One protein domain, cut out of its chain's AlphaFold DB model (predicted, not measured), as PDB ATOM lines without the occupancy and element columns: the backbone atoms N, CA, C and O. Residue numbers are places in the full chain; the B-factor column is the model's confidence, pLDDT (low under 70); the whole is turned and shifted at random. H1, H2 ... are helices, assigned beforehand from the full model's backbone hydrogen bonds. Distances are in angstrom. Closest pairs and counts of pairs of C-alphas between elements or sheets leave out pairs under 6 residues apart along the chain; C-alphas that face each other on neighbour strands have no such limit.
ATOM      1  N   LEU A  25     194.146 201.370 152.315       89.62
ATOM      2  CA  LEU A  25     194.995 200.223 151.980       89.62
ATOM      3  C   LEU A  25     194.841 199.093 153.005       89.62
ATOM      4  O   LEU A  25     194.711 197.939 152.616       89.62
ATOM      5  N   GLU A  26     194.797 199.439 154.290       91.44
ATOM      6  CA  GLU A  26     194.564 198.496 155.386       91.44
ATOM      7  C   GLU A  26     193.196 197.823 155.236       91.44
ATOM      8  O   GLU A  26     193.096 196.600 155.233       91.44
ATOM      9  N   TYR A  27     192.150 198.607 154.971       90.94
ATOM     10  CA  TYR A  27     190.822 198.065 154.689       90.94
ATOM     11  C   TYR A  27     190.812 197.089 153.491       90.94
ATOM     12  O   TYR A  27     190.215 196.016 153.570       90.94
ATOM     13  N   GLN A  28     191.516 197.402 152.393       91.38
ATOM     14  CA  GLN A  28     191.645 196.490 151.244       91.38
ATOM     15  C   GLN A  28     192.381 195.190 151.605       91.38
ATOM     16  O   GLN A  28     191.999 194.125 151.123       91.38
ATOM     17  N   GLN A  29     193.409 195.256 152.455       92.19
ATOM     18  CA  GLN A  29     194.125 194.069 152.935       92.19
ATOM     19  C   GLN A  29     193.223 193.179 153.795       92.19
ATOM     20  O   GLN A  29     193.223 191.964 153.610       92.19
ATOM     21  N   LEU A  30     192.411 193.770 154.677       92.38
ATOM     22  CA  LEU A  30     191.451 193.031 155.503       92.38
ATOM     23  C   LEU A  30     190.385 192.321 154.655       92.38
ATOM     24  O   LEU A  30     190.073 191.159 154.914       92.38
ATOM     25  N   LEU A  31     189.876 192.982 153.608       91.50
ATOM     26  CA  LEU A  31     188.951 192.368 152.649       91.50
ATOM     27  C   LEU A  31     189.588 191.226 151.855       91.50
ATOM     28  O   LEU A  31     188.958 190.184 151.673       91.50
ATOM     29  N   ALA A  32     190.825 191.407 151.388       90.94
ATOM     30  CA  ALA A  32     191.559 190.372 150.662       90.94
ATOM     31  C   ALA A  32     191.859 189.148 151.545       90.94
ATOM     32  O   ALA A  32     191.862 188.021 151.058       90.94
ATOM     33  N   ALA A  33     192.088 189.369 152.841       90.88
ATOM     34  CA  ALA A  33     192.333 188.317 153.821       90.88
ATOM     35  C   ALA A  33     191.054 187.607 154.307       90.88
ATOM     36  O   ALA A  33     191.159 186.624 155.037       90.88
ATOM     37  N   GLY A  34     189.858 188.098 153.950       91.94
ATOM     38  CA  GLY A  34     188.593 187.577 154.480       91.94
ATOM     39  C   GLY A  34     188.438 187.788 155.991       91.94
ATOM     40  O   GLY A  34     187.800 186.985 156.663       91.94
ATOM     41  N   ALA A  35     189.070 188.836 156.535       92.81
ATOM     42  CA  ALA A  35     189.150 189.092 157.974       92.81
ATOM     43  C   ALA A  35     187.940 189.860 158.536       92.81
ATOM     44  O   ALA A  35     187.803 189.992 159.751       92.81
ATOM     45  N   LEU A  36     187.088 190.396 157.658       94.25
ATOM     46  CA  LEU A  36     185.885 191.136 158.035       94.25
ATOM     47  C   LEU A  36     184.672 190.214 158.087       94.25
ATOM     48  O   LEU A  36     184.649 189.186 157.415       94.25
ATOM     49  N   VAL A  37     183.645 190.602 158.843       94.69
ATOM     50  CA  VAL A  37     182.391 189.842 158.953       94.69
ATOM     51  C   VAL A  37     181.159 190.672 158.597       94.69
ATOM     52  O   VAL A  37     181.148 191.895 158.747       94.69
ATOM     53  N   ASP A  38     180.111 190.015 158.111       93.75
ATOM     54  CA  ASP A  38     178.790 190.616 157.932       93.75
ATOM     55  C   ASP A  38     178.002 190.629 159.255       93.75
ATOM     56  O   ASP A  38     178.447 190.112 160.285       93.75
ATOM     57  N   ARG A  39     176.806 191.217 159.244       92.00
ATOM     58  CA  ARG A  39     175.913 191.273 160.412       92.00
ATOM     59  C   ARG A  39     175.375 189.906 160.849       92.00
ATOM     60  O   ARG A  39     174.836 189.805 161.949       92.00
ATOM     61  N   ALA A  40     175.538 188.859 160.041       91.81
ATOM     62  CA  ALA A  40     175.278 187.472 160.420       91.81
ATOM     63  C   ALA A  40     176.515 186.753 161.002       91.81
ATOM     64  O   ALA A  40     176.418 185.574 161.347       91.81
ATOM     65  N   GLY A  41     177.666 187.429 161.114       91.94
ATOM     66  CA  GLY A  41     178.916 186.857 161.623       91.94
ATOM     67  C   GLY A  41     179.674 186.011 160.606       91.94
ATOM     68  O   GLY A  41     180.554 185.239 160.984       91.94
ATOM     69  N   ARG A  42     179.337 186.120 159.321       93.12
ATOM     70  CA  ARG A  42     179.977 185.349 158.254       93.12
ATOM     71  C   ARG A  42     181.147 186.137 157.674       93.12
ATOM     72  O   ARG A  42     181.015 187.347 157.505       93.12
ATOM     73  N   PRO A  43     182.264 185.479 157.324       92.75
ATOM     74  CA  PRO A  43     183.377 186.147 156.666       92.75
ATOM     75  C   PRO A  43     182.945 186.831 155.366       92.75
ATOM     76  O   PRO A  43     182.295 186.221 154.515       92.75
ATOM     77  N   VAL A  44     183.352 188.084 155.198       90.94
ATOM     78  CA  VAL A  44     183.179 188.857 153.968       90.94
ATOM     79  C   VAL A  44     184.451 188.714 153.147       90.94
ATOM     80  O   VAL A  44     185.536 189.089 153.588       90.94
ATOM     81  N   SER A  45     184.310 188.184 151.934       79.00
ATOM     82  CA  SER A  45     185.389 188.181 150.948       79.00
ATOM     83  C   SER A  45     185.221 189.379 150.022       79.00
ATOM     84  O   SER A  45     184.142 189.608 149.477       79.00
ATOM     85  N   GLY A  46     186.286 190.162 149.863       80.06
ATOM     86  CA  GLY A  46     186.288 191.245 148.889       80.06
ATOM     87  C   GLY A  46     186.267 190.694 147.465       80.06
ATOM     88  O   GLY A  46     187.084 189.838 147.123       80.06
ATOM     89  N   ALA A  47     185.383 191.215 146.615       81.31
ATOM     90  CA  ALA A  47     185.387 190.924 145.182       81.31
ATOM     91  C   ALA A  47     185.859 192.155 144.392       81.31
ATOM     92  O   ALA A  47     185.470 193.275 144.737       81.31
ATOM     93  N   PRO A  48     186.668 191.998 143.327       84.00
ATOM     94  CA  PRO A  48     187.013 193.113 142.455       84.00
ATOM     95  C   PRO A  48     185.750 193.723 141.850       84.00
ATOM     96  O   PRO A  48     184.962 193.038 141.198       84.00
ATOM     97  N   CYS A  49     185.557 195.022 142.046       82.38
ATOM     98  CA  CYS A  49     184.450 195.722 141.427       82.38
ATOM     99  C   CYS A  49     184.840 196.196 140.020       82.38
ATOM    100  O   CYS A  49     185.782 196.984 139.891       82.38
ATOM    101  N   PRO A  50     184.072 195.837 138.975       73.81
ATOM    102  CA  PRO A  50     184.398 196.170 137.585       73.81
ATOM    103  C   PRO A  50     184.304 197.669 137.260       73.81
ATOM    104  O   PRO A  50     184.620 198.085 136.151       73.81
ATOM    105  N   THR A  51     183.825 198.490 138.200       76.62
ATOM    106  CA  THR A  51     183.526 199.912 137.964       76.62
ATOM    107  C   THR A  51     184.415 200.861 138.757       76.62
ATOM    108  O   THR A  51     184.603 202.008 138.347       76.62
ATOM    109  N   CYS A  52     184.938 200.414 139.901       72.88
ATOM    110  CA  CYS A  52     185.782 201.233 140.762       72.88
ATOM    111  C   CYS A  52     187.221 200.712 140.874       72.88
ATOM    112  O   CYS A  52     188.049 201.454 141.390       72.88
ATOM    113  N   ASP A  53     187.522 199.518 140.348       74.81
ATOM    114  CA  ASP A  53     188.846 198.870 140.354       74.81
ATOM    115  C   ASP A  53     189.381 198.522 141.759       74.81
ATOM    116  O   ASP A  53     190.577 198.308 141.946       74.81
ATOM    117  N   TRP A  54     188.497 198.450 142.759       79.25
ATOM    118  CA  TRP A  54     188.825 198.069 144.139       79.25
ATOM    119  C   TRP A  54     188.076 196.812 144.555       79.25
ATOM    120  O   TRP A  54     187.020 196.508 143.994       79.25
ATOM    121  N   LEU A  55     188.586 196.126 145.582       83.56
ATOM    122  CA  LEU A  55     187.781 195.142 146.291       83.56
ATOM    123  C   LEU A  55     186.637 195.873 146.987       83.56
ATOM    124  O   LEU A  55     186.873 196.840 147.721       83.56
ATOM    125  N   VAL A  56     185.417 195.426 146.730       81.50
ATOM    126  CA  VAL A  56     184.222 195.884 147.437       81.50
ATOM    127  C   VAL A  56     183.797 194.823 148.435       81.50
ATOM    128  O   VAL A  56     183.940 193.624 148.185       81.50
ATOM    129  N   ASP A  57     183.324 195.291 149.579       84.31
ATOM    130  CA  ASP A  57     182.561 194.499 150.526       84.31
ATOM    131  C   ASP A  57     181.114 194.356 150.026       84.31
ATOM    132  O   ASP A  57     180.825 194.430 148.829       84.31
ATOM    133  N   THR A  58     180.187 194.144 150.951       84.94
ATOM    134  CA  THR A  58     178.758 194.064 150.661       84.94
ATOM    135  C   THR A  58     178.080 195.433 150.558       84.94
ATOM    136  O   THR A  58     176.856 195.473 150.397       84.94
ATOM    137  N   ALA A  59     178.823 196.544 150.633       87.25
ATOM    138  CA  ALA A  59     178.290 197.884 150.432       87.25
ATOM    139  C   ALA A  59     177.962 198.148 148.958       87.25
ATOM    140  O   ALA A  59     178.510 197.553 148.022       87.25
ATOM    141  N   THR A  60     177.057 199.091 148.737       90.19
ATOM    142  CA  THR A  60     176.640 199.490 147.403       90.19
ATOM    143  C   THR A  60     177.781 200.235 146.719       90.19
ATOM    144  O   THR A  60     178.180 201.328 147.122       90.19
ATOM    145  N   CYS A  61     178.301 199.689 145.619       89.06
ATOM    146  CA  CYS A  61     179.288 200.414 144.827       89.06
ATOM    147  C   CYS A  61     178.637 201.635 144.146       89.06
ATOM    148  O   CYS A  61     177.701 201.461 143.371       89.06
ATOM    149  N   PRO A  62     179.172 202.865 144.281       91.19
ATOM    150  CA  PRO A  62     178.632 204.023 143.564       91.19
ATOM    151  C   PRO A  62     178.585 203.832 142.042       91.19
ATOM    152  O   PRO A  62     177.697 204.356 141.369       91.19
ATOM    153  N   GLY A  63     179.526 203.065 141.485       90.62
ATOM    154  CA  GLY A  63     179.587 202.745 140.065       90.62
ATOM    155  C   GLY A  63     178.418 201.896 139.558       90.62
ATOM    156  O   GLY A  63     178.106 201.985 138.375       90.62
ATOM    157  N   SER A  64     177.706 201.154 140.412       91.19
ATOM    158  CA  SER A  64     176.519 200.384 139.999       91.19
ATOM    159  C   SER A  64     175.273 201.255 139.786       91.19
ATOM    160  O   SER A  64     174.281 200.790 139.235       91.19
ATOM    161  N   LEU A  65     175.318 202.533 140.176       93.25
ATOM    162  CA  LEU A  65     174.189 203.459 140.073       93.25
ATOM    163  C   LEU A  65     174.374 204.448 138.922       93.25
ATOM    164  O   LEU A  65     175.510 204.793 138.612       93.25
ATOM    165  N   PRO A  66     173.308 204.967 138.294       94.00
ATOM    166  CA  PRO A  66     173.430 206.096 137.375       94.00
ATOM    167  C   PRO A  66     173.896 207.362 138.113       94.00
ATOM    168  O   PRO A  66     173.608 207.565 139.294       94.00
ATOM    169  N   CYS A  67     174.617 208.250 137.424       93.44
ATOM    170  CA  CYS A  67     175.059 209.502 138.038       93.44
ATOM    171  C   CYS A  67     173.989 210.598 137.900       93.44
ATOM    172  O   CYS A  67     173.736 211.033 136.778       93.44
ATOM    173  N   PRO A  68     173.457 211.172 138.995       91.19
ATOM    174  CA  PRO A  68     172.448 212.234 138.905       91.19
ATOM    175  C   PRO A  68     173.007 213.571 138.390       91.19
ATOM    176  O   PRO A  68     172.247 214.475 138.071       91.19
ATOM    177  N   ARG A  69     174.340 213.728 138.337       91.31
ATOM    178  CA  ARG A  69     174.998 214.986 137.945       91.31
ATOM    179  C   ARG A  69     175.380 215.052 136.468       91.31
ATOM    180  O   ARG A  69     175.240 216.104 135.864       91.31
ATOM    181  N   CYS A  70     175.936 213.976 135.915       92.62
ATOM    182  CA  CYS A  70     176.368 213.934 134.512       92.62
ATOM    183  C   CYS A  70     175.617 212.891 133.680       92.62
ATOM    184  O   CYS A  70     175.986 212.654 132.536       92.62
ATOM    185  N   SER A  71     174.589 212.264 134.258       91.81
ATOM    186  CA  SER A  71     173.645 211.362 133.588       91.81
ATOM    187  C   SER A  71     174.264 210.139 132.906       91.81
ATOM    188  O   SER A  71     173.593 209.460 132.131       91.81
ATOM    189  N   VAL A  72     175.528 209.819 133.206       93.12
ATOM    190  CA  VAL A  72     176.137 208.558 132.777       93.12
ATOM    191  C   VAL A  72     175.409 207.378 133.405       93.12
ATOM    192  O   VAL A  72     174.916 207.460 134.539       93.12
ATOM    193  N   LYS A  73     175.365 206.274 132.660       92.81
ATOM    194  CA  LYS A  73     174.698 205.048 133.093       92.81
ATOM    195  C   LYS A  73     175.470 204.385 134.240       92.81
ATOM    196  O   LYS A  73     176.624 204.721 134.526       92.81
ATOM    197  N   ALA A  74     174.814 203.422 134.883       91.06
ATOM    198  CA  ALA A  74     175.498 202.448 135.723       91.06
ATOM    199  C   ALA A  74     176.683 201.830 134.962       91.06
ATOM    200  O   ALA A  74     176.693 201.791 133.731       91.06
ATOM    201  N   GLU A  75     177.704 201.423 135.705       89.44
ATOM    202  CA  GLU A  75     178.935 200.792 135.217       89.44
ATOM    203  C   GLU A  75     179.862 201.685 134.384       89.44
ATOM    204  O   GLU A  75     180.985 201.303 134.067       89.44
ATOM    205  N   GLN A  76     179.460 202.926 134.105       89.00
ATOM    206  CA  GLN A  76     180.302 203.915 133.437       89.00
ATOM    207  C   GLN A  76     180.950 204.868 134.442       89.00
ATOM    208  O   GLN A  76     180.314 205.305 135.409       89.00
ATOM    209  N   ARG A  77     182.206 205.260 134.194       88.69
ATOM    210  CA  ARG A  77     182.865 206.328 134.960       88.69
ATOM    211  C   ARG A  77     182.155 207.665 134.737       88.69
ATOM    212  O   ARG A  77     181.604 207.933 133.672       88.69
ATOM    213  N   CYS A  78     182.168 208.519 135.759       91.62
ATOM    214  CA  CYS A  78     181.658 209.881 135.620       91.62
ATOM    215  C   CYS A  78     182.446 210.646 134.553       91.62
ATOM    216  O   CYS A  78     183.639 210.420 134.392       91.62
ATOM    217  N   ILE A  79     181.791 211.576 133.863       92.56
ATOM    218  CA  ILE A  79     182.426 212.445 132.867       92.56
ATOM    219  C   ILE A  79     182.632 213.852 133.440       92.56
ATOM    220  O   ILE A  79     181.733 214.401 134.085       92.56
ATOM    221  N   ARG A  80     183.820 214.424 133.216       90.25
ATOM    222  CA  ARG A  80     184.165 215.815 133.556       90.25
ATOM    223  C   ARG A  80     183.567 216.789 132.526       90.25
ATOM    224  O   ARG A  80     183.317 216.367 131.402       90.25
ATOM    225  N   PRO A  81     183.401 218.092 132.827       89.06
ATOM    226  CA  PRO A  81     182.825 219.052 131.875       89.06
ATOM    227  C   PRO A  81     183.519 219.115 130.505       89.06
ATOM    228  O   PRO A  81     182.865 219.403 129.512       89.06
ATOM    229  N   SER A  82     184.816 218.797 130.420       90.69
ATOM    230  CA  SER A  82     185.531 218.696 129.139       90.69
ATOM    231  C   SER A  82     185.311 217.383 128.374       90.69
ATOM    232  O   SER A  82     185.971 217.153 127.371       90.69
ATOM    233  N   GLY A  83     184.424 216.497 128.836       88.25
ATOM    234  CA  GLY A  83     184.016 215.283 128.119       88.25
ATOM    235  C   GLY A  83     184.830 214.017 128.413       88.25
ATOM    236  O   GLY A  83     184.444 212.942 127.970       88.25
ATOM    237  N   HIS A  84     185.914 214.089 129.191       90.25
ATOM    238  CA  HIS A  84     186.709 212.897 129.530       90.25
ATOM    239  C   HIS A  84     186.216 212.188 130.798       90.25
ATOM    240  O   HIS A  84     185.542 212.787 131.640       90.25
ATOM    241  N   ALA A  85     186.630 210.932 130.978       87.81
ATOM    242  CA  ALA A  85     186.421 210.204 132.222       87.81
ATOM    243  C   ALA A  85     187.050 210.940 133.416       87.81
ATOM    244  O   ALA A  85     188.165 211.455 133.344       87.81
ATOM    245  N   ALA A  86     186.300 211.005 134.507       87.75
ATOM    246  CA  ALA A  86     186.751 211.484 135.796       87.75
ATOM    247  C   ALA A  86     187.410 210.337 136.569       87.75
ATOM    248  O   ALA A  86     186.952 209.192 136.529       87.75
ATOM    249  N   ASP A  87     188.443 210.670 137.337       82.19
ATOM    250  CA  ASP A  87     189.166 209.708 138.177       82.19
ATOM    251  C   ASP A  87     188.373 209.294 139.424       82.19
ATOM    252  O   ASP A  87     188.727 208.341 140.116       82.19
ATOM    253  N   ARG A  88     187.298 210.028 139.737       82.88
ATOM    254  CA  ARG A  88     186.419 209.788 140.883       82.88
ATOM    255  C   ARG A  88     184.956 209.941 140.487       82.88
ATOM    256  O   ARG A  88     184.612 210.681 139.563       82.88
ATOM    257  N   PHE A  89     184.081 209.279 141.237       90.38
ATOM    258  CA  PHE A  89     182.646 209.496 141.116       90.38
ATOM    259  C   PHE A  89     182.248 210.876 141.646       90.38
ATOM    260  O   PHE A  89     182.823 211.397 142.601       90.38
ATOM    261  N   HIS A  90     181.214 211.459 141.043       93.19
ATOM    262  CA  HIS A  90     180.597 212.672 141.570       93.19
ATOM    263  C   HIS A  90     179.945 212.393 142.928       93.19
ATOM    264  O   HIS A  90     179.271 211.377 143.088       93.19
ATOM    265  N   THR A  91     180.044 213.342 143.863       91.62
ATOM    266  CA  THR A  91     179.502 213.227 145.231       91.62
ATOM    267  C   THR A  91     178.033 212.804 145.275       91.62
ATOM    268  O   THR A  91     177.660 212.010 146.125       91.62
ATOM    269  N   GLY A  92     177.197 213.276 144.343       90.44
ATOM    270  CA  GLY A  92     175.786 212.872 144.288       90.44
ATOM    271  C   GLY A  92     175.582 211.372 144.041       90.44
ATOM    272  O   GLY A  92     174.648 210.790 144.572       90.44
ATOM    273  N   ARG A  93     176.482 210.734 143.286       93.38
ATOM    274  CA  ARG A  93     176.455 209.286 143.039       93.38
ATOM    275  C   ARG A  93     176.919 208.500 144.266       93.38
ATOM    276  O   ARG A  93     176.331 207.478 144.579       93.38
ATOM    277  N   VAL A  94     177.927 209.011 144.977       92.00
ATOM    278  CA  VAL A  94     178.392 208.437 146.253       92.00
ATOM    279  C   VAL A  94     177.275 208.481 147.296       92.00
ATOM    280  O   VAL A  94     176.924 207.450 147.851       92.00
ATOM    281  N   ARG A  95     176.623 209.637 147.465       93.62
ATOM    282  CA  ARG A  95     175.488 209.794 148.390       93.62
ATOM    283  C   ARG A  95     174.300 208.892 148.054       93.62
ATOM    284  O   ARG A  95     173.604 208.448 148.956       93.62
ATOM    285  N   ALA A  96     174.048 208.638 146.771       94.06
ATOM    286  CA  ALA A  96     172.988 207.721 146.359       94.06
ATOM    287  C   ALA A  96     173.285 206.276 146.792       94.06
ATOM    288  O   ALA A  96     172.376 205.587 147.244       94.06
ATOM    289  N   ALA A  97     174.546 205.841 146.705       93.00
ATOM    290  CA  ALA A  97     174.962 204.537 147.213       93.00
ATOM    291  C   ALA A  97     174.856 204.462 148.744       93.00
ATOM    292  O   ALA A  97     174.228 203.544 149.260       93.00
ATOM    293  N   GLU A  98     175.340 205.482 149.459       92.75
ATOM    294  CA  GLU A  98     175.195 205.577 150.922       92.75
ATOM    295  C   GLU A  98     173.722 205.519 151.367       92.75
ATOM    296  O   GLU A  98     173.399 204.918 152.388       92.75
ATOM    297  N   ALA A  99     172.809 206.130 150.604       95.06
ATOM    298  CA  ALA A  99     171.377 206.076 150.884       95.06
ATOM    299  C   ALA A  99     170.783 204.672 150.669       95.06
ATOM    300  O   ALA A  99     169.911 204.269 151.436       95.06
ATOM    301  N   GLN A 100     171.251 203.919 149.665       95.31
ATOM    302  CA  GLN A 100     170.843 202.522 149.480       95.31
ATOM    303  C   GLN A 100     171.344 201.637 150.620       95.31
ATOM    304  O   GLN A 100     170.569 200.841 151.147       95.31
ATOM    305  N   ASP A 101     172.593 201.811 151.049       92.81
ATOM    306  CA  ASP A 101     173.136 201.054 152.179       92.81
ATOM    307  C   ASP A 101     172.415 201.384 153.488       92.81
ATOM    308  O   ASP A 101     172.089 200.476 154.248       92.81
ATOM    309  N   ARG A 102     172.053 202.653 153.709       93.25
ATOM    310  CA  ARG A 102     171.223 203.047 154.856       93.25
ATOM    311  C   ARG A 102     169.839 202.406 154.825       93.25
ATOM    312  O   ARG A 102     169.389 201.897 155.842       93.25
ATOM    313  N   ALA A 103     169.176 202.390 153.671       94.88
ATOM    314  CA  ALA A 103     167.872 201.741 153.539       94.88
ATOM    315  C   ALA A 103     167.957 200.227 153.806       94.88
ATOM    316  O   ALA A 103     167.064 199.652 154.424       94.88
ATOM    317  N   ARG A 104     169.046 199.575 153.376       94.31
ATOM    318  CA  ARG A 104     169.326 198.165 153.690       94.31
ATOM    319  C   ARG A 104     169.582 197.955 155.182       94.31
ATOM    320  O   ARG A 104     169.097 196.982 155.750       94.31
ATOM    321  N   GLU A 105     170.304 198.872 155.821       90.62
ATOM    322  CA  GLU A 105     170.547 198.854 157.263       90.62
ATOM    323  C   GLU A 105     169.243 198.999 158.056       90.62
ATOM    324  O   GLU A 105     168.989 198.198 158.955       90.62
ATOM    325  N   GLU A 106     168.390 199.957 157.690       91.62
ATOM    326  CA  GLU A 106     167.060 200.162 158.282       91.62
ATOM    327  C   GLU A 106     166.144 198.945 158.076       91.62
ATOM    328  O   GLU A 106     165.350 198.608 158.954       91.62
ATOM    329  N   ALA A 107     166.289 198.243 156.947       93.44
ATOM    330  CA  ALA A 107     165.593 196.990 156.660       93.44
ATOM    331  C   ALA A 107     166.190 195.763 157.381       93.44
ATOM    332  O   ALA A 107     165.643 194.665 157.268       93.44
ATOM    333  N   GLY A 108     167.297 195.923 158.113       89.12
ATOM    334  CA  GLY A 108     167.950 194.838 158.843       89.12
ATOM    335  C   GLY A 108     168.658 193.821 157.947       89.12
ATOM    336  O   GLY A 108     168.723 192.648 158.311       89.12
TER     337      GLY A 108
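Overview. This is residues 25 to 108 of the 128 residues of an uncharacterized protein of Streptomyces kaniharaensis (UniProt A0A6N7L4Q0). What is the shape? There is little regular structure: a long looped stretch, residues 33 to 90, with the longer helix H2 along one side and the short helix H1 on the opposite side. What is printed? The printed part has 84 residues with two named helices, H1 then H2, and no named strand; the class is all helix, with 24 residues in named elements. It is elongated, 45 by 28 by 17 A, and only just loose, close to compact, with a radius of gyration of the C-alphas of 14.3 A.

Arrangement. How do the helices stand? H2, residues 91 to 106, and H1, residues 25 to 32, are apart, with no C-alpha of one within 8 A of the other. In both, every O i to N i+4 pair is within hydrogen-bond range. What pairs between them? Residues 36 to 37 pair with 43 to 44, and 47 to 48 with 55 to 56, both antiparallel.

Along the chain. Where is H2? It measures 22.3 A, from C-alpha 91 at (179.502, 213.227, 145.231) to C-alpha 106 at (167.060, 200.162, 158.282). Where is H1? It begins at C-alpha 25, (194.995, 200.223, 151.980), and measures 10.5 A.

Size, cuts and confidence. How far does it reach? The two C-alphas farthest apart, those of Gly 41 and Ser 82, are 46.0 A apart. Is it continuous? The printed part has no cut, the link from H1 to H2 is long at 58 residues, and no printed residue is under 70 in pLDDT.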